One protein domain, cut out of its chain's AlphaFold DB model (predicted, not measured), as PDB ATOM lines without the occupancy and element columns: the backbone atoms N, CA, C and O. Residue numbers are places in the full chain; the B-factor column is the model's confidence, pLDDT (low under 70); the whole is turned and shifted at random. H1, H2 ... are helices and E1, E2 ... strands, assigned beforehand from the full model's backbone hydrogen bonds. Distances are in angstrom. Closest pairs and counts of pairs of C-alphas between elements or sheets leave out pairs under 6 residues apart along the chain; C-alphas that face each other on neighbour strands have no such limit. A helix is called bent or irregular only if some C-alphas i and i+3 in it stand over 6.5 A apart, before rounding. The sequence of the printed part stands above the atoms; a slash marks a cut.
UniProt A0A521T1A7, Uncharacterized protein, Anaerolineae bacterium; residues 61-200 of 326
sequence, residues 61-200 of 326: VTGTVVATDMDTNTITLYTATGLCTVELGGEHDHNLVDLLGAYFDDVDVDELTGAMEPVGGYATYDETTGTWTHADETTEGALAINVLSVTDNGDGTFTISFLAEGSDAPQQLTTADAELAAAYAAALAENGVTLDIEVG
ATOM      1  N   VAL A  61     285.104 308.871 150.473       77.44
ATOM      2  CA  VAL A  61     284.594 309.749 151.528       77.44
ATOM      3  C   VAL A  61     285.694 309.979 152.552       77.44
ATOM      4  O   VAL A  61     286.229 309.034 153.122       77.44
ATOM      5  N   THR A  62     285.994 311.251 152.806       76.44
ATOM      6  CA  THR A  62     286.885 311.682 153.887       76.44
ATOM      7  C   THR A  62     286.064 312.477 154.895       76.44
ATOM      8  O   THR A  62     285.420 313.472 154.545       76.44
ATOM      9  N   GLY A  63     286.088 312.059 156.156       74.69
ATOM     10  CA  GLY A  63     285.373 312.732 157.233       74.69
ATOM     11  C   GLY A  63     285.781 312.216 158.605       74.69
ATOM     12  O   GLY A  63     286.540 311.256 158.718       74.69
ATOM     13  N   THR A  64     285.259 312.867 159.638       69.75
ATOM     14  CA  THR A  64     285.416 312.431 161.029       69.75
ATOM     15  C   THR A  64     284.262 311.504 161.388       69.75
ATOM     16  O   THR A  64     283.113 311.836 161.101       69.75
ATOM     17  N   VAL A  65     284.537 310.368 162.027       75.81
ATOM     18  CA  VAL A  65     283.484 309.492 162.565       75.81
ATOM     19  C   VAL A  65     282.835 310.165 163.769       75.81
ATOM     20  O   VAL A  65     283.524 310.570 164.701       75.81
ATOM     21  N   VAL A  66     281.510 310.305 163.742       72.38
ATOM     22  CA  VAL A  66     280.755 311.031 164.784       72.38
ATOM     23  C   VAL A  66     279.688 310.186 165.457       72.38
ATOM     24  O   VAL A  66     279.242 310.522 166.552       72.38
ATOM     25  N   ALA A  67     279.277 309.099 164.811       75.44
ATOM     26  CA  ALA A  67     278.427 308.077 165.394       75.44
ATOM     27  C   ALA A  67     278.654 306.747 164.670       75.44
ATOM     28  O   ALA A  67     279.055 306.718 163.505       75.44
ATOM     29  N   THR A  68     278.356 305.654 165.360       73.62
ATOM     30  CA  THR A  68     278.371 304.296 164.816       73.62
ATOM     31  C   THR A  68     277.103 303.581 165.269       73.62
ATOM     32  O   THR A  68     276.804 303.583 166.462       73.62
ATOM     33  N   ASP A  69     276.379 302.961 164.343       77.06
ATOM     34  CA  ASP A  69     275.226 302.110 164.630       77.06
ATOM     35  C   ASP A  69     275.570 300.663 164.260       77.06
ATOM     36  O   ASP A  69     275.713 300.300 163.090       77.06
ATOM     37  N   MET A  70     275.727 299.833 165.291       64.56
ATOM     38  CA  MET A  70     276.105 298.428 165.147       64.56
ATOM     39  C   MET A  70     274.946 297.542 164.688       64.56
ATOM     40  O   MET A  70     275.194 296.488 164.108       64.56
ATOM     41  N   ASP A  71     273.695 297.942 164.931       72.75
ATOM     42  CA  ASP A  71     272.534 297.151 164.519       72.75
ATOM     43  C   ASP A  71     272.363 297.206 162.996       72.75
ATOM     44  O   ASP A  71     271.910 296.242 162.374       72.75
ATOM     45  N   THR A  72     272.757 298.330 162.394       78.12
ATOM     46  CA  THR A  72     272.671 298.570 160.949       78.12
ATOM     47  C   THR A  72     274.019 298.521 160.232       78.12
ATOM     48  O   THR A  72     274.049 298.629 159.011       78.12
ATOM     49  N   ASN A  73     275.129 298.331 160.956       74.69
ATOM     50  CA  ASN A  73     276.499 298.440 160.436       74.69
ATOM     51  C   ASN A  73     276.749 299.758 159.686       74.69
ATOM     52  O   ASN A  73     277.435 299.783 158.662       74.69
ATOM     53  N   THR A  74     276.187 300.858 160.189       81.38
ATOM     54  CA  THR A  74     276.380 302.178 159.590       81.38
ATOM     55  C   THR A  74     277.321 303.028 160.429       81.38
ATOM     56  O   THR A  74     277.280 303.034 161.660       81.38
ATOM     57  N   ILE A  75     278.193 303.766 159.753       81.69
ATOM     58  CA  ILE A  75     278.996 304.824 160.363       81.69
ATOM     59  C   ILE A  75     278.476 306.170 159.876       81.69
ATOM     60  O   ILE A  75     278.205 306.348 158.688       81.69
ATOM     61  N   THR A  76     278.342 307.126 160.788       83.81
ATOM     62  CA  THR A  76     278.015 308.509 160.451       83.81
ATOM     63  C   THR A  76     279.298 309.316 160.438       83.81
ATOM     64  O   THR A  76     280.027 309.376 161.431       83.81
ATOM     65  N   LEU A  77     279.556 309.957 159.306       83.00
ATOM     66  CA  LEU A  77     280.721 310.790 159.062       83.00
ATOM     67  C   LEU A  77     280.298 312.251 158.998       83.00
ATOM     68  O   LEU A  77     279.324 312.596 158.331       83.00
ATOM     69  N   TYR A  78     281.065 313.126 159.638       81.00
ATOM     70  CA  TYR A  78     281.012 314.556 159.375       81.00
ATOM     71  C   TYR A  78     282.060 314.915 158.329       81.00
ATOM     72  O   TYR A  78     283.267 314.861 158.574       81.00
ATOM     73  N   THR A  79     281.577 315.256 157.139       84.06
ATOM     74  CA  THR A  79     282.385 315.607 155.972       84.06
ATOM     75  C   THR A  79     282.295 317.107 155.688       84.06
ATOM     76  O   THR A  79     281.513 317.840 156.301       84.06
ATOM     77  N   ALA A  80     283.045 317.583 154.692       80.56
ATOM     78  CA  ALA A  80     282.949 318.966 154.228       80.56
ATOM     79  C   ALA A  80     281.550 319.353 153.696       80.56
ATOM     80  O   ALA A  80     281.230 320.541 153.649       80.56
ATOM     81  N   THR A  81     280.725 318.382 153.281       83.56
ATOM     82  CA  THR A  81     279.365 318.615 152.761       83.56
ATOM     83  C   THR A  81     278.271 318.410 153.812       83.56
ATOM     84  O   THR A  81     277.118 318.749 153.548       83.56
ATOM     85  N   GLY A  82     278.621 317.927 155.008       85.81
ATOM     86  CA  GLY A  82     277.696 317.688 156.114       85.81
ATOM     87  C   GLY A  82     277.811 316.280 156.694       85.81
ATOM     88  O   GLY A  82     278.789 315.569 156.452       85.81
ATOM     89  N   LEU A  83     276.806 315.898 157.486       87.06
ATOM     90  CA  LEU A  83     276.665 314.525 157.960       87.06
ATOM     91  C   LEU A  83     276.218 313.625 156.818       87.06
ATOM     92  O   LEU A  83     275.273 313.958 156.100       87.06
ATOM     93  N   CYS A  84     276.865 312.478 156.696       89.62
ATOM     94  CA  CYS A  84     276.395 311.415 155.836       89.62
ATOM     95  C   CYS A  84     276.686 310.051 156.463       89.62
ATOM     96  O   CYS A  84     277.583 309.921 157.297       89.62
ATOM     97  N   THR A  85     275.892 309.052 156.104       89.56
ATOM     98  CA  THR A  85     276.052 307.677 156.570       89.56
ATOM     99  C   THR A  85     276.725 306.824 155.514       89.56
ATOM    100  O   THR A  85     276.564 307.019 154.312       89.56
ATOM    101  N   VAL A  86     277.481 305.847 155.981       84.81
ATOM    102  CA  VAL A  86     278.096 304.828 155.148       84.81
ATOM    103  C   VAL A  86     277.740 303.480 155.746       84.81
ATOM    104  O   VAL A  86     278.008 303.244 156.922       84.81
ATOM    105  N   GLU A  87     277.127 302.608 154.951       84.31
ATOM    106  CA  GLU A  87     276.934 301.210 155.329       84.31
ATOM    107  C   GLU A  87     278.235 300.453 155.060       84.31
ATOM    108  O   GLU A  87     278.780 300.472 153.950       84.31
ATOM    109  N   LEU A  88     278.764 299.816 156.099       75.38
ATOM    110  CA  LEU A  88     279.942 298.978 155.981       75.38
ATOM    111  C   LEU A  88     279.526 297.647 155.357       75.38
ATOM    112  O   LEU A  88     278.703 296.912 155.902       75.38
ATOM    113  N   GLY A  89     280.087 297.346 154.188       61.69
ATOM    114  CA  GLY A  89     279.791 296.114 153.475       61.69
ATOM    115  C   GLY A  89     280.597 294.915 153.966       61.69
ATOM    116  O   GLY A  89     281.799 295.018 154.220       61.69
ATOM    117  N   GLY A  90     279.933 293.758 154.039       58.25
ATOM    118  CA  GLY A  90     280.529 292.439 154.269       58.25
ATOM    119  C   GLY A  90     279.855 291.650 155.397       58.25
ATOM    120  O   GLY A  90     279.403 292.210 156.389       58.25
ATOM    121  N   GLU A  91     279.771 290.324 155.241       46.66
ATOM    122  CA  GLU A  91     279.522 289.410 156.364       46.66
ATOM    123  C   GLU A  91     280.824 289.307 157.171       46.66
ATOM    124  O   GLU A  91     281.575 288.343 157.011       46.66
ATOM    125  N   HIS A  92     281.147 290.313 157.984       49.06
ATOM    126  CA  HIS A  92     282.226 290.165 158.957       49.06
ATOM    127  C   HIS A  92     281.591 289.678 160.255       49.06
ATOM    128  O   HIS A  92     280.712 290.326 160.823       49.06
ATOM    129  N   ASP A  93     282.005 288.502 160.730       44.22
ATOM    130  CA  ASP A  93     281.469 287.919 161.966       44.22
ATOM    131  C   ASP A  93     281.782 288.793 163.210       44.22
ATOM    132  O   ASP A  93     281.275 288.470 164.277       44.22
ATOM    133  N   HIS A  94     282.513 289.923 163.087       43.72
ATOM    134  CA  HIS A  94     282.411 291.111 163.960       43.72
ATOM    135  C   HIS A  94     282.834 292.431 163.242       43.72
ATOM    136  O   HIS A  94     284.017 292.737 163.099       43.72
ATOM    137  N   ASN A  95     281.860 293.271 162.856       48.06
ATOM    138  CA  ASN A  95     281.999 294.324 161.822       48.06
ATOM    139  C   ASN A  95     282.843 295.579 162.120       48.06
ATOM    140  O   ASN A  95     283.234 296.271 161.187       48.06
ATOM    141  N   LEU A  96     283.175 295.884 163.370       40.69
ATOM    142  CA  LEU A  96     284.138 296.955 163.697       40.69
ATOM    143  C   LEU A  96     285.457 296.377 164.246       40.69
ATOM    144  O   LEU A  96     286.500 297.027 164.223       40.69
ATOM    145  N   VAL A  97     285.412 295.114 164.685       45.50
ATOM    146  CA  VAL A  97     286.505 294.381 165.331       45.50
ATOM    147  C   VAL A  97     287.426 293.723 164.303       45.50
ATOM    148  O   VAL A  97     288.610 293.627 164.569       45.50
ATOM    149  N   ASP A  98     286.976 293.354 163.103       48.06
ATOM    150  CA  ASP A  98     287.912 292.940 162.038       48.06
ATOM    151  C   ASP A  98     288.655 294.136 161.416       48.06
ATOM    152  O   ASP A  98     289.811 294.017 161.004       48.06
ATOM    153  N   LEU A  99     288.030 295.318 161.410       43.78
ATOM    154  CA  LEU A  99     288.633 296.537 160.873       43.78
ATOM    155  C   LEU A  99     289.671 297.156 161.831       43.78
ATOM    156  O   LEU A  99     290.676 297.704 161.386       43.78
ATOM    157  N   LEU A 100     289.450 297.043 163.145       47.62
ATOM    158  CA  LEU A 100     290.325 297.601 164.186       47.62
ATOM    159  C   LEU A 100     291.137 296.539 164.954       47.62
ATOM    160  O   LEU A 100     292.261 296.795 165.382       47.62
ATOM    161  N   GLY A 101     290.621 295.319 165.093       44.88
ATOM    162  CA  GLY A 101     291.242 294.216 165.839       44.88
ATOM    163  C   GLY A 101     292.419 293.556 165.128       44.88
ATOM    164  O   GLY A 101     293.273 292.974 165.791       44.88
ATOM    165  N   ALA A 102     292.574 293.736 163.811       45.62
ATOM    166  CA  ALA A 102     293.840 293.417 163.156       45.62
ATOM    167  C   ALA A 102     294.986 294.346 163.620       45.62
ATOM    168  O   ALA A 102     296.144 293.937 163.607       45.62
ATOM    169  N   TYR A 103     294.702 295.571 164.077       43.09
ATOM    170  CA  TYR A 103     295.741 296.473 164.586       43.09
ATOM    171  C   TYR A 103     295.960 296.409 166.091       43.09
ATOM    172  O   TYR A 103     297.103 296.566 166.523       43.09
ATOM    173  N   PHE A 104     294.900 296.188 166.868       46.66
ATOM    174  CA  PHE A 104     294.929 296.497 168.298       46.66
ATOM    175  C   PHE A 104     294.434 295.396 169.235       46.66
ATOM    176  O   PHE A 104     294.377 295.684 170.415       46.66
ATOM    177  N   ASP A 105     294.131 294.176 168.757       40.19
ATOM    178  CA  ASP A 105     293.837 292.970 169.573       40.19
ATOM    179  C   ASP A 105     293.256 293.310 170.976       40.19
ATOM    180  O   ASP A 105     293.991 293.296 171.961       40.19
ATOM    181  N   ASP A 106     291.954 293.653 171.000       42.69
ATOM    182  CA  ASP A 106     291.154 294.388 172.020       42.69
ATOM    183  C   ASP A 106     291.012 295.905 171.776       42.69
ATOM    184  O   ASP A 106     291.533 296.729 172.517       42.69
ATOM    185  N   VAL A 107     290.198 296.298 170.785       42.53
ATOM    186  CA  VAL A 107     289.517 297.604 170.867       42.53
ATOM    187  C   VAL A 107     288.252 297.409 171.688       42.53
ATOM    188  O   VAL A 107     287.240 296.915 171.184       42.53
ATOM    189  N   ASP A 108     288.331 297.761 172.967       49.66
ATOM    190  CA  ASP A 108     287.168 297.853 173.840       49.66
ATOM    191  C   ASP A 108     286.277 299.012 173.352       49.66
ATOM    192  O   ASP A 108     286.756 300.112 173.066       49.66
ATOM    193  N   VAL A 109     284.967 298.787 173.243       50.06
ATOM    194  CA  VAL A 109     284.004 299.859 172.936       50.06
ATOM    195  C   VAL A 109     284.072 300.948 174.007       50.06
ATOM    196  O   VAL A 109     283.863 302.115 173.684       50.06
ATOM    197  N   ASP A 110     284.435 300.598 175.241       49.56
ATOM    198  CA  ASP A 110     284.685 301.555 176.315       49.56
ATOM    199  C   ASP A 110     285.943 302.408 176.041       49.56
ATOM    200  O   ASP A 110     285.957 303.587 176.385       49.56
ATOM    201  N   GLU A 111     286.965 301.881 175.355       50.00
ATOM    202  CA  GLU A 111     288.139 302.656 174.921       50.00
ATOM    203  C   GLU A 111     287.844 303.522 173.694       50.00
ATOM    204  O   GLU A 111     288.288 304.666 173.648       50.00
ATOM    205  N   LEU A 112     287.058 303.038 172.725       49.47
ATOM    206  CA  LEU A 112     286.648 303.851 171.573       49.47
ATOM    207  C   LEU A 112     285.697 304.979 172.005       49.47
ATOM    208  O   LEU A 112     285.849 306.126 171.589       49.47
ATOM    209  N   THR A 113     284.756 304.665 172.898       53.41
ATOM    210  CA  THR A 113     283.887 305.654 173.548       53.41
ATOM    211  C   THR A 113     284.719 306.605 174.400       53.41
ATOM    212  O   THR A 113     284.510 307.807 174.311       53.41
ATOM    213  N   GLY A 114     285.713 306.103 175.141       52.78
ATOM    214  CA  GLY A 114     286.677 306.901 175.904       52.78
ATOM    215  C   GLY A 114     287.566 307.802 175.039       52.78
ATOM    216  O   GLY A 114     287.921 308.894 175.465       52.78
ATOM    217  N   ALA A 115     287.885 307.395 173.807       53.94
ATOM    218  CA  ALA A 115     288.601 308.206 172.821       53.94
ATOM    219  C   ALA A 115     287.692 309.262 172.164       53.94
ATOM    220  O   ALA A 115     288.158 310.324 171.755       53.94
ATOM    221  N   MET A 116     286.380 309.022 172.105       54.28
ATOM    222  CA  MET A 116     285.392 310.023 171.678       54.28
ATOM    223  C   MET A 116     284.958 310.962 172.821       54.28
ATOM    224  O   MET A 116     284.608 312.115 172.568       54.28
ATOM    225  N   GLU A 117     285.042 310.511 174.076       57.09
ATOM    226  CA  GLU A 117     284.735 311.257 175.304       57.09
ATOM    227  C   GLU A 117     285.444 312.627 175.418       57.09
ATOM    228  O   GLU A 117     284.777 313.600 175.779       57.09
ATOM    229  N   PRO A 118     286.739 312.799 175.061       55.22
ATOM    230  CA  PRO A 118     287.408 314.103 175.111       55.22
ATOM    231  C   PRO A 118     286.850 315.141 174.128       55.22
ATOM    232  O   PRO A 118     287.109 316.332 174.304       55.22
ATOM    233  N   VAL A 119     286.088 314.732 173.108       74.81
ATOM    234  CA  VAL A 119     285.452 315.651 172.145       74.81
ATOM    235  C   VAL A 119     284.011 316.002 172.557       74.81
ATOM    236  O   VAL A 119     283.321 316.775 171.882       74.81
ATOM    237  N   GLY A 120     283.559 315.456 173.690       83.38
ATOM    238  CA  GLY A 120     282.253 315.696 174.279       83.38
ATOM    239  C   GLY A 120     282.169 316.990 175.095       83.38
ATOM    240  O   GLY A 120     283.157 317.561 175.555       83.38
ATOM    241  N   GLY A 121     280.953 317.478 175.300       92.19
ATOM    242  CA  GLY A 121     280.663 318.585 176.204       92.19
ATOM    243  C   GLY A 121     279.191 318.640 176.566       92.19
ATOM    244  O   GLY A 121     278.436 317.723 176.249       92.19
ATOM    245  N   TYR A 122     278.767 319.744 177.173       95.62
ATOM    246  CA  TYR A 122     277.354 320.009 177.399       95.62
ATOM    247  C   TYR A 122     276.960 321.366 176.826       95.62
ATOM    248  O   TYR A 122     277.740 322.325 176.832       95.62
ATOM    249  N   ALA A 123     275.738 321.447 176.310       96.88
ATOM    250  CA  ALA A 123     275.143 322.700 175.876       96.88
ATOM    251  C   ALA A 123     273.665 322.764 176.254       96.88
ATOM    252  O   ALA A 123     272.969 321.752 176.311       96.88
ATOM    253  N   THR A 124     273.182 323.974 176.497       97.62
ATOM    254  CA  THR A 124     271.768 324.277 176.718       97.62
ATOM    255  C   THR A 124     271.216 325.037 175.521       97.62
ATOM    256  O   THR A 124     271.911 325.860 174.920       97.62
ATOM    257  N   TYR A 125     269.955 324.775 175.188       97.38
ATOM    258  CA  TYR A 125     269.220 325.520 174.172       97.38
ATOM    259  C   TYR A 125     268.244 326.487 174.843       97.38
ATOM    260  O   TYR A 125     267.376 326.068 175.608       97.38
ATOM    261  N   ASP A 126     268.371 327.782 174.556       96.50
ATOM    262  CA  ASP A 126     267.388 328.782 174.981       96.50
ATOM    263  C   ASP A 126     266.302 328.915 173.906       96.50
ATOM    264  O   ASP A 126     266.522 329.498 172.842       96.50
ATOM    265  N   GLU A 127     265.107 328.389 174.191       95.00
ATOM    266  CA  GLU A 127     263.950 328.453 173.287       95.00
ATOM    267  C   GLU A 127     263.504 329.890 172.966       95.00
ATOM    268  O   GLU A 127     262.884 330.133 171.931       95.00
ATOM    269  N   THR A 128     263.807 330.855 173.839       95.75
ATOM    270  CA  THR A 128     263.403 332.256 173.672       95.75
ATOM    271  C   THR A 128     264.247 332.946 172.612       95.75
ATOM    272  O   THR A 128     263.733 333.732 171.813       95.75
ATOM    273  N   THR A 129     265.553 332.692 172.628       95.12
ATOM    274  CA  THR A 129     266.514 333.314 171.710       95.12
ATOM    275  C   THR A 129     266.822 332.436 170.502       95.12
ATOM    276  O   THR A 129     267.312 332.951 169.498       95.12
ATOM    277  N   GLY A 130     266.533 331.135 170.582       94.75
ATOM    278  CA  GLY A 130     266.908 330.146 169.580       94.75
ATOM    279  C   GLY A 130     268.417 329.921 169.514       94.75
ATOM    280  O   GLY A 130     268.954 329.693 168.431       94.75
ATOM    281  N   THR A 131     269.122 330.057 170.641       95.56
ATOM    282  CA  THR A 131     270.590 329.976 170.684       95.56
ATOM    283  C   THR A 131     271.068 328.880 171.615       95.56
ATOM    284  O   THR A 131     270.575 328.753 172.735       95.56
ATOM    285  N   TRP A 132     272.095 328.159 171.175       97.69
ATOM    286  CA  TRP A 132     272.836 327.230 172.012       97.69
ATOM    287  C   TRP A 132     273.938 327.943 172.792       97.69
ATOM    288  O   TRP A 132     274.630 328.815 172.261       97.69
ATOM    289  N   THR A 133     274.133 327.535 174.042       97.00
ATOM    290  CA  THR A 133     275.229 327.999 174.897       97.00
ATOM    291  C   THR A 133     275.939 326.820 175.533       97.00
ATOM    292  O   THR A 133     275.288 325.874 175.965       97.00
ATOM    293  N   HIS A 134     277.269 326.887 175.609       96.44
ATOM    294  CA  HIS A 134     278.049 325.902 176.353       96.44
ATOM    295  C   HIS A 134     277.626 325.909 177.828       96.44
ATOM    296  O   HIS A 134     277.351 326.973 178.393       96.44
ATOM    297  N   ALA A 135     277.562 324.728 178.426       96.75
ATOM    298  CA  ALA A 135     277.076 324.515 179.775       96.75
ATOM    299  C   ALA A 135     277.910 323.446 180.486       96.75
ATOM    300  O   ALA A 135     278.596 322.651 179.850       96.75
ATOM    301  N   ASP A 136     277.799 323.408 181.810       95.19
ATOM    302  CA  ASP A 136     278.277 322.280 182.608       95.19
ATOM    303  C   ASP A 136     277.206 321.182 182.666       95.19
ATOM    304  O   ASP A 136     276.010 321.487 182.601       95.19
ATOM    305  N   GLU A 137     277.618 319.937 182.927       94.06
ATOM    306  CA  GLU A 137     276.734 318.762 183.088       94.06
ATOM    307  C   GLU A 137     275.589 318.982 184.096       94.06
ATOM    308  O   GLU A 137     274.525 318.375 184.008       94.06
ATOM    309  N   THR A 138     275.807 319.859 185.082       95.94
ATOM    310  CA  THR A 138     274.856 320.125 186.173       95.94
ATOM    311  C   THR A 138     273.841 321.220 185.851       95.94
ATOM    312  O   THR A 138     272.957 321.500 186.666       95.94
ATOM    313  N   THR A 139     273.964 321.865 184.690       97.06
ATOM    314  CA  THR A 139     273.072 322.953 184.283       97.06
ATOM    315  C   THR A 139     271.701 322.386 183.922       97.06
ATOM    316  O   THR A 139     271.591 321.407 183.190       97.06
ATOM    317  N   GLU A 140     270.628 323.000 184.426       96.00
ATOM    318  CA  GLU A 140     269.265 322.572 184.099       96.00
ATOM    319  C   GLU A 140     269.021 322.677 182.584       96.00
ATOM    320  O   GLU A 140     269.187 323.744 181.995       96.00
ATOM    321  N   GLY A 141     268.645 321.556 181.960       95.19
ATOM    322  CA  GLY A 141     268.434 321.466 180.511       95.19
ATOM    323  C   GLY A 141     269.707 321.272 179.681       95.19
ATOM    324  O   GLY A 141     269.639 321.404 178.461       95.19
ATOM    325  N   ALA A 142     270.856 320.991 180.306       96.81
ATOM    326  CA  ALA A 142     272.068 320.618 179.587       96.81
ATOM    327  C   ALA A 142     271.881 319.280 178.861       96.81
ATOM    328  O   ALA A 142     271.443 318.297 179.457       96.81
ATOM    329  N   LEU A 143     272.248 319.258 177.585       96.19
ATOM    330  CA  LEU A 143     272.314 318.062 176.753       96.19
ATOM    331  C   LEU A 143     273.774 317.757 176.446       96.19
ATOM    332  O   LEU A 143     274.561 318.687 176.236       96.19
ATOM    333  N   ALA A 144     274.126 316.472 176.416       93.50
ATOM    334  CA  ALA A 144     275.440 316.055 175.953       93.50
ATOM    335  C   ALA A 144     275.608 316.446 174.477       93.50
ATOM    336  O   ALA A 144     274.669 316.352 173.679       93.50
ATOM    337  N   ILE A 145     276.796 316.924 174.118       93.75
ATOM    338  CA  ILE A 145     277.142 317.317 172.755       93.75
ATOM    339  C   ILE A 145     278.425 316.624 172.312       93.75
ATOM    340  O   ILE A 145     279.358 316.512 173.098       93.75
ATOM    341  N   ASN A 146     278.489 316.237 171.043       88.06
ATOM    342  CA  ASN A 146     279.714 315.786 170.386       88.06
ATOM    343  C   ASN A 146     280.204 316.893 169.459       88.06
ATOM    344  O   ASN A 146     279.514 317.243 168.497       88.06
ATOM    345  N   VAL A 147     281.363 317.483 169.753       91.50
ATOM    346  CA  VAL A 147     281.898 318.563 168.922       91.50
ATOM    347  C   VAL A 147     282.402 317.996 167.595       91.50
ATOM    348  O   VAL A 147     283.113 317.003 167.549       91.50
ATOM    349  N   LEU A 148     282.004 318.644 166.501       88.69
ATOM    350  CA  LEU A 148     282.293 318.248 165.123       88.69
ATOM    351  C   LEU A 148     283.401 319.102 164.511       88.69
ATOM    352  O   LEU A 148     284.257 318.613 163.780       88.69
ATOM    353  N   SER A 149     283.364 320.409 164.774       90.25
ATOM    354  CA  SER A 149     284.362 321.350 164.272       90.25
ATOM    355  C   SER A 149     284.413 322.625 165.106       90.25
ATOM    356  O   SER A 149     283.436 323.021 165.747       90.25
ATOM    357  N   VAL A 150     285.566 323.292 165.061       94.44
ATOM    358  CA  VAL A 150     285.785 324.618 165.644       94.44
ATOM    359  C   VAL A 150     286.311 325.541 164.552       94.44
ATOM    360  O   VAL A 150     287.327 325.251 163.924       94.44
ATOM    361  N   THR A 151     285.624 326.657 164.324       96.56
ATOM    362  CA  THR A 151     285.987 327.660 163.314       96.56
ATOM    363  C   THR A 151     286.264 329.003 163.981       96.56
ATOM    364  O   THR A 151     285.409 329.521 164.695       96.56
ATOM    365  N   ASP A 152     287.439 329.588 163.739       97.12
ATOM    366  CA  ASP A 152     287.747 330.977 164.113       97.12
ATOM    367  C   ASP A 152     287.085 331.939 163.111       97.12
ATOM    368  O   ASP A 152     287.355 331.879 161.908       97.12
ATOM    369  N   ASN A 153     286.216 332.824 163.604       97.19
ATOM    370  CA  ASN A 153     285.464 333.764 162.769       97.19
ATOM    371  C   ASN A 153     286.278 335.020 162.394       97.19
ATOM    372  O   ASN A 153     285.826 335.840 161.592       97.19
ATOM    373  N   GLY A 154     287.471 335.212 162.965       97.12
ATOM    374  CA  GLY A 154     288.347 336.357 162.698       97.12
ATOM    375  C   GLY A 154     287.926 337.672 163.373       97.12
ATOM    376  O   GLY A 154     288.584 338.698 163.180       97.12
ATOM    377  N   ASP A 155     286.859 337.660 164.175       97.06
ATOM    378  CA  ASP A 155     286.357 338.798 164.959       97.06
ATOM    379  C   ASP A 155     286.562 338.631 166.478       97.06
ATOM    380  O   ASP A 155     286.083 339.444 167.270       97.06
ATOM    381  N   GLY A 156     287.316 337.602 166.881       96.69
ATOM    382  CA  GLY A 156     287.523 337.228 168.279       96.69
ATOM    383  C   GLY A 156     286.454 336.282 168.830       96.69
ATOM    384  O   GLY A 156     286.452 336.023 170.032       96.69
ATOM    385  N   THR A 157     285.563 335.775 167.977       97.75
ATOM    386  CA  THR A 157     284.625 334.700 168.306       97.75
ATOM    387  C   THR A 157     284.938 333.419 167.536       97.75
ATOM    388  O   THR A 157     285.601 333.431 166.498       97.75
ATOM    389  N   PHE A 158     284.429 332.307 168.055       98.00
ATOM    390  CA  PHE A 158     284.589 330.968 167.513       98.00
ATOM    391  C   PHE A 158     283.218 330.335 167.328       98.00
ATOM    392  O   PHE A 158     282.367 330.421 168.216       98.00
ATOM    393  N   THR A 159     283.012 329.684 166.189       97.50
ATOM    394  CA  THR A 159     281.827 328.870 165.918       97.50
ATOM    395  C   THR A 159     282.166 327.412 166.180       97.50
ATOM    396  O   THR A 159     283.063 326.858 165.545       97.50
ATOM    397  N   ILE A 160     281.450 326.801 167.119       96.31
ATOM    398  CA  ILE A 160     281.569 325.385 167.457       96.31
ATOM    399  C   ILE A 160     280.365 324.682 166.835       96.31
ATOM    400  O   ILE A 160     279.225 324.971 167.205       96.31
ATOM    401  N   SER A 161     280.621 323.795 165.875       94.94
ATOM    402  CA  SER A 161     279.607 322.896 165.320       94.94
ATOM    403  C   SER A 161     279.604 321.618 166.143       94.94
ATOM    404  O   SER A 161     280.670 321.063 166.394       94.94
ATOM    405  N   PHE A 162     278.436 321.136 166.549       93.69
ATOM    406  CA  PHE A 162     278.304 319.946 167.391       93.69
ATOM    407  C   PHE A 162     277.025 319.168 167.068       93.69
ATOM    408  O   PHE A 162     276.103 319.716 166.470       93.69
ATOM    409  N   LEU A 163     276.950 317.902 167.469       90.69
ATOM    410  CA  LEU A 163     275.716 317.114 167.461       90.69
ATOM    411  C   LEU A 163     275.192 317.016 168.895       90.69
ATOM    412  O   LEU A 163     275.917 316.550 169.770       90.69
ATOM    413  N   ALA A 164     273.973 317.494 169.147       93.12
ATOM    414  CA  ALA A 164     273.344 317.377 170.462       93.12
ATOM    415  C   ALA A 164     272.674 316.011 170.627       93.12
ATOM    416  O   ALA A 164     272.140 315.463 169.662       93.12
ATOM    417  N   GLU A 165     272.657 315.489 171.851       88.31
ATOM    418  CA  GLU A 165     271.935 314.264 172.190       88.31
ATOM    419  C   GLU A 165     270.469 314.341 171.730       88.31
ATOM    420  O   GLU A 165     269.750 315.299 172.022       88.31
ATOM    421  N   GLY A 166     270.031 313.325 170.980       86.56
ATOM    422  CA  GLY A 166     268.679 313.260 170.419       86.56
ATOM    423  C   GLY A 166     268.424 314.198 169.233       86.56
ATOM    424  O   GLY A 166     267.273 314.343 168.822       86.56
ATOM    425  N   SER A 167     269.458 314.845 168.687       87.62
ATOM    426  CA  SER A 167     269.366 315.637 167.463       87.62
ATOM    427  C   SER A 167     269.949 314.881 166.273       87.62
ATOM    428  O   SER A 167     271.067 314.379 166.342       87.62
ATOM    429  N   ASP A 168     269.225 314.890 165.155       82.25
ATOM    430  CA  ASP A 168     269.678 314.302 163.885       82.25
ATOM    431  C   ASP A 168     270.459 315.304 163.015       82.25
ATOM    432  O   ASP A 168     270.899 314.985 161.911       82.25
ATOM    433  N   ALA A 169     270.602 316.552 163.475       86.44
ATOM    434  CA  ALA A 169     271.199 317.633 162.700       86.44
ATOM    435  C   ALA A 169     272.283 318.370 163.498       86.44
ATOM    436  O   ALA A 169     272.067 318.687 164.674       86.44
ATOM    437  N   PRO A 170     273.412 318.736 162.860       90.38
ATOM    438  CA  PRO A 170     274.425 319.565 163.491       90.38
ATOM    439  C   PRO A 170     273.845 320.892 163.975       90.38
ATOM    440  O   PRO A 170     273.152 321.603 163.245       90.38
ATOM    441  N   GLN A 171     274.181 321.230 165.208       96.00
ATOM    442  CA  GLN A 171     273.891 322.495 165.853       96.00
ATOM    443  C   GLN A 171     275.151 323.357 165.881       96.00
ATOM    444  O   GLN A 171     276.270 322.877 165.679       96.00
ATOM    445  N   GLN A 172     274.968 324.652 166.123       96.94
ATOM    446  CA  GLN A 172     276.071 325.595 166.238       96.94
ATOM    447  C   GLN A 172     275.890 326.482 167.458       96.94
ATOM    448  O   GLN A 172     274.784 326.935 167.760       96.94
ATOM    449  N   LEU A 173     277.004 326.773 168.123       97.06
ATOM    450  CA  LEU A 173     277.097 327.841 169.105       97.06
ATOM    451  C   LEU A 173     278.272 328.750 168.766       97.06
ATOM    452  O   LEU A 173     279.279 328.314 168.206       97.06
ATOM    453  N   THR A 174     278.139 330.024 169.118       97.38
ATOM    454  CA  THR A 174     279.218 331.003 168.995       97.38
ATOM    455  C   THR A 174     279.701 331.380 170.386       97.38
ATOM    456  O   THR A 174     278.902 331.743 171.246       97.38
ATOM    457  N   THR A 175     281.011 331.325 170.604       97.25
ATOM    458  CA  THR A 175     281.642 331.705 171.870       97.25
ATOM    459  C   THR A 175     282.769 332.708 171.643       97.25
ATOM    460  O   THR A 175     283.457 332.661 170.630       97.25
ATOM    461  N   ALA A 176     282.968 333.629 172.586       97.75
ATOM    462  CA  ALA A 176     284.158 334.486 172.637       97.75
ATOM    463  C   ALA A 176     285.269 333.885 173.524       97.75
ATOM    464  O   ALA A 176     286.309 334.509 173.733       97.75
ATOM    465  N   ASP A 177     285.037 332.693 174.082       97.38
ATOM    466  CA  ASP A 177     285.998 331.982 174.915       97.38
ATOM    467  C   ASP A 177     287.020 331.239 174.042       97.38
ATOM    468  O   ASP A 177     286.758 330.162 173.501       97.38
ATOM    469  N   ALA A 178     288.196 331.850 173.895       96.81
ATOM    470  CA  ALA A 178     289.300 331.283 173.131       96.81
ATOM    471  C   ALA A 178     289.926 330.047 173.795       96.81
ATOM    472  O   ALA A 178     290.498 329.219 173.090       96.81
ATOM    473  N   GLU A 179     289.845 329.916 175.124       95.50
ATOM    474  CA  GLU A 179     290.404 328.761 175.833       95.50
ATOM    475  C   GLU A 179     289.525 327.531 175.605       95.50
ATOM    476  O   GLU A 179     290.042 326.475 175.246       95.50
ATOM    477  N   LEU A 180     288.202 327.698 175.696       94.12
ATOM    478  CA  LEU A 180     287.236 326.651 175.363       94.12
ATOM    479  C   LEU A 180     287.374 326.192 173.904       94.12
ATOM    480  O   LEU A 180     287.463 324.997 173.628       94.12
ATOM    481  N   ALA A 181     287.433 327.137 172.959       95.69
ATOM    482  CA  ALA A 181     287.587 326.815 171.542       95.69
ATOM    483  C   ALA A 181     288.907 326.076 171.258       95.69
ATOM    484  O   ALA A 181     288.923 325.111 170.495       95.69
ATOM    485  N   ALA A 182     290.008 326.492 171.895       92.12
ATOM    486  CA  ALA A 182     291.297 325.820 171.767       92.12
ATOM    487  C   ALA A 182     291.286 324.410 172.373       92.12
ATOM    488  O   ALA A 182     291.899 323.513 171.798       92.12
ATOM    489  N   ALA A 183     290.584 324.203 173.491       89.75
ATOM    490  CA  ALA A 183     290.428 322.886 174.100       89.75
ATOM    491  C   ALA A 183     289.688 321.922 173.161       89.75
ATOM    492  O   ALA A 183     290.195 320.837 172.890       89.75
ATOM    493  N   TYR A 184     288.564 322.347 172.577       91.62
ATOM    494  CA  TYR A 184     287.846 321.528 171.597       91.62
ATOM    495  C   TYR A 184     288.647 321.282 170.320       91.62
ATOM    496  O   TYR A 184     288.652 320.169 169.806       91.62
ATOM    497  N   ALA A 185     289.356 322.292 169.809       89.62
ATOM    498  CA  ALA A 185     290.203 322.118 168.634       89.62
ATOM    499  C   ALA A 185     291.357 321.136 168.895       89.62
ATOM    500  O   ALA A 185     291.690 320.342 168.019       89.62
ATOM    501  N   ALA A 186     291.952 321.169 170.091       82.75
ATOM    502  CA  ALA A 186     292.982 320.217 170.494       82.75
ATOM    503  C   ALA A 186     292.412 318.800 170.626       82.75
ATOM    504  O   ALA A 186     292.985 317.877 170.058       82.75
ATOM    505  N   ALA A 187     291.257 318.645 171.281       80.88
ATOM    506  CA  ALA A 187     290.582 317.356 171.403       80.88
ATOM    507  C   ALA A 187     290.208 316.770 170.031       80.88
ATOM    508  O   ALA A 187     290.453 315.595 169.778       80.88
ATOM    509  N   LEU A 188     289.687 317.588 169.112       82.00
ATOM    510  CA  LEU A 188     289.417 317.174 167.732       82.00
ATOM    511  C   LEU A 188     290.686 316.761 166.982       82.00
ATOM    512  O   LEU A 188     290.648 315.824 166.195       82.00
ATOM    513  N   ALA A 189     291.803 317.461 167.185       76.19
ATOM    514  CA  ALA A 189     293.063 317.131 166.525       76.19
ATOM    515  C   ALA A 189     293.703 315.850 167.086       76.19
ATOM    516  O   ALA A 189     294.372 315.135 166.347       76.19
ATOM    517  N   GLU A 190     293.510 315.576 168.376       69.38
ATOM    518  CA  GLU A 190     294.021 314.381 169.051       69.38
ATOM    519  C   GLU A 190     293.189 313.134 168.723       69.38
ATOM    520  O   GLU A 190     293.754 312.063 168.528       69.38
ATOM    521  N   ASN A 191     291.868 313.283 168.591       67.25
ATOM    522  CA  ASN A 191     290.935 312.162 168.416       67.25
ATOM    523  C   ASN A 191     290.352 312.059 166.997       67.25
ATOM    524  O   ASN A 191     289.578 311.153 166.692       67.25
ATOM    525  N   GLY A 192     290.704 312.990 166.109       63.03
ATOM    526  CA  GLY A 192     290.256 312.998 164.723       63.03
ATOM    527  C   GLY A 192     290.896 311.867 163.927       63.03
ATOM    528  O   GLY A 192     291.998 312.014 163.403       63.03
ATOM    529  N   VAL A 193     290.188 310.748 163.787       60.66
ATOM    530  CA  VAL A 193     290.579 309.681 162.863       60.66
ATOM    531  C   VAL A 193     290.146 310.080 161.454       60.66
ATOM    532  O   VAL A 193     288.956 310.211 161.175       60.66
ATOM    533  N   THR A 194     291.118 310.277 160.562       58.41
ATOM    534  CA  THR A 194     290.841 310.398 159.127       58.41
ATOM    535  C   THR A 194     290.763 308.992 158.553       58.41
ATOM    536  O   THR A 194     291.768 308.284 158.526       58.41
ATOM    537  N   LEU A 195     289.568 308.577 158.138       61.66
ATOM    538  CA  LEU A 195     289.378 307.336 157.400       61.66
ATOM    539  C   LEU A 195     289.325 307.656 155.908       61.66
ATOM    540  O   LEU A 195     288.505 308.469 155.478       61.66
ATOM    541  N   ASP A 196     290.186 307.000 155.139       62.97
ATOM    542  CA  ASP A 196     290.046 306.926 153.690       62.97
ATOM    543  C   ASP A 196     289.110 305.762 153.378       62.97
ATOM    544  O   ASP A 196     289.431 304.597 153.627       62.97
ATOM    545  N   ILE A 197     287.917 306.100 152.903       67.94
ATOM    546  CA  ILE A 197     286.875 305.140 152.559       67.94
ATOM    547  C   ILE A 197     286.689 305.188 151.054       67.94
ATOM    548  O   ILE A 197     286.421 306.264 150.529       67.94
ATOM    549  N   GLU A 198     286.783 304.048 150.377       71.62
ATOM    550  CA  GLU A 198     286.337 303.881 148.995       71.62
ATOM    551  C   GLU A 198     284.975 303.188 148.966       71.62
ATOM    552  O   GLU A 198     284.754 302.206 149.670       71.62
ATOM    553  N   VAL A 199     284.052 303.686 148.149       73.00
ATOM    554  CA  VAL A 199     282.739 303.063 147.950       73.00
ATOM    555  C   VAL A 199     282.795 302.216 146.682       73.00
ATOM    556  O   VAL A 199     283.011 302.730 145.585       73.00
ATOM    557  N   GLY A 200     282.621 300.904 146.832       70.44
ATOM    558  CA  GLY A 200     282.582 299.943 145.736       70.44
ATOM    559  C   GLY A 200     281.384 300.143 144.804       70.44
ATOM    560  O   GLY A 200     280.399 300.799 145.138       70.44
TER     561      GLY A 200
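This is residues 61 to 200 of the 326 residues of an uncharacterized protein of Anaerolineae bacterium (UniProt A0A521T1A7). A five-stranded sheet, folded back on itself at E6 like part of a barrel and crossed by H3 over E6, makes one end of the domain; a smaller, strongly twisted sheet of four strands lies toward the other end. H2 and H3 run one after the other along one side, touching at Val 119 and Ala 187, and residues 98 to 104 of H1 stick out beyond H2. The printed part has 140 residues, with nine named strands and three named helices in the order E1 E2 E3 H1 H2 E4 E5 E6 E7 E8 H3 E9; the class is mixed. Both sheets are antiparallel, in the orders E5 E4 E6 E7 E8 and E3 E2 E1 E9. The whole is compact, with a radius of gyration of the C-alphas of 16.4 A, and only just elongated, spanning 48 by 32 by 24 A.

In the larger sheet, E5 (131 to 135) and E4 (120 to 126) face E7 (158 to 164) and E8 (171 to 175), with E6 (143 to 152) as the hinge of this folded sheet, one sheet bent back into two leaves. E6 bends by 69 degrees at residue 148. Edge strands E5 and E8 come closest at the C-alphas of Trp 132 and Leu 173, 5.2 A apart. E6 E7 E8 form a meander, each strand the antiparallel neighbour of the one before. Within hydrogen-bond range are N 124 and O 133 (E4, E5) at 2.9 A, N 121 and O 145 (E4, E6) at 2.9 A, N 151 and O 159 (E6, E7) at 2.8 A, and N 160 and O 173 (E7, E8) at 2.9 A. H3 (178 to 191) is on this sheet at a height of 7.9 A, across the strands at 80 degrees to E6 on the local plane; the closest C-alphas of H3 and E6, Ala 185 and Val 150, are 5.9 A apart. H2 (109 to 119) is on the opposite face, over none of the strands. H2 and H3 touch, closest at the C-alphas of Val 119 and Ala 187, 5.5 A, at a shallow tilt of 29 degrees, opposite ways. H1 (97 to 104) touches no helix. E1 (61 to 69), E2 (74 to 79) and E3 (82 to 87) form the other meander; N 76 and O 67 are 2.8 A apart, N 77 and O 84 2.8 A. E1 bends by 88 degrees at residue 64, and its residues 61 to 64 pair with E9 (194 to 199), N 61 and O 197 at 2.9 A. The closest C-alphas of E1 and E6, Val 66 and Leu 148, are 7.4 A apart. Every O i to N i+4 pair is within hydrogen-bond range in H3, but 5 of 7 in H2 and 2 of 4 in H1.

E6 measures 23.8 A, E4 and H3 19.8 A each, E7 17.9 A, E1 17.8 A and H2 15.9 A. E1 begins at C-alpha 61 (284.594, 309.749, 151.528), H3 at C-alpha 178 (289.300, 331.283, 173.131), and E9 ends at C-alpha 199 (282.739, 303.063, 147.950).

The C-alphas farthest apart, of Asp 93 and Asp 155, are 51.2 A apart. The printed part has no cut and no long link. The mean pLDDT of the printed part is 78.7; residue 64, residue 70, residues 89 to 118 and residues 190 to 197 are under 70.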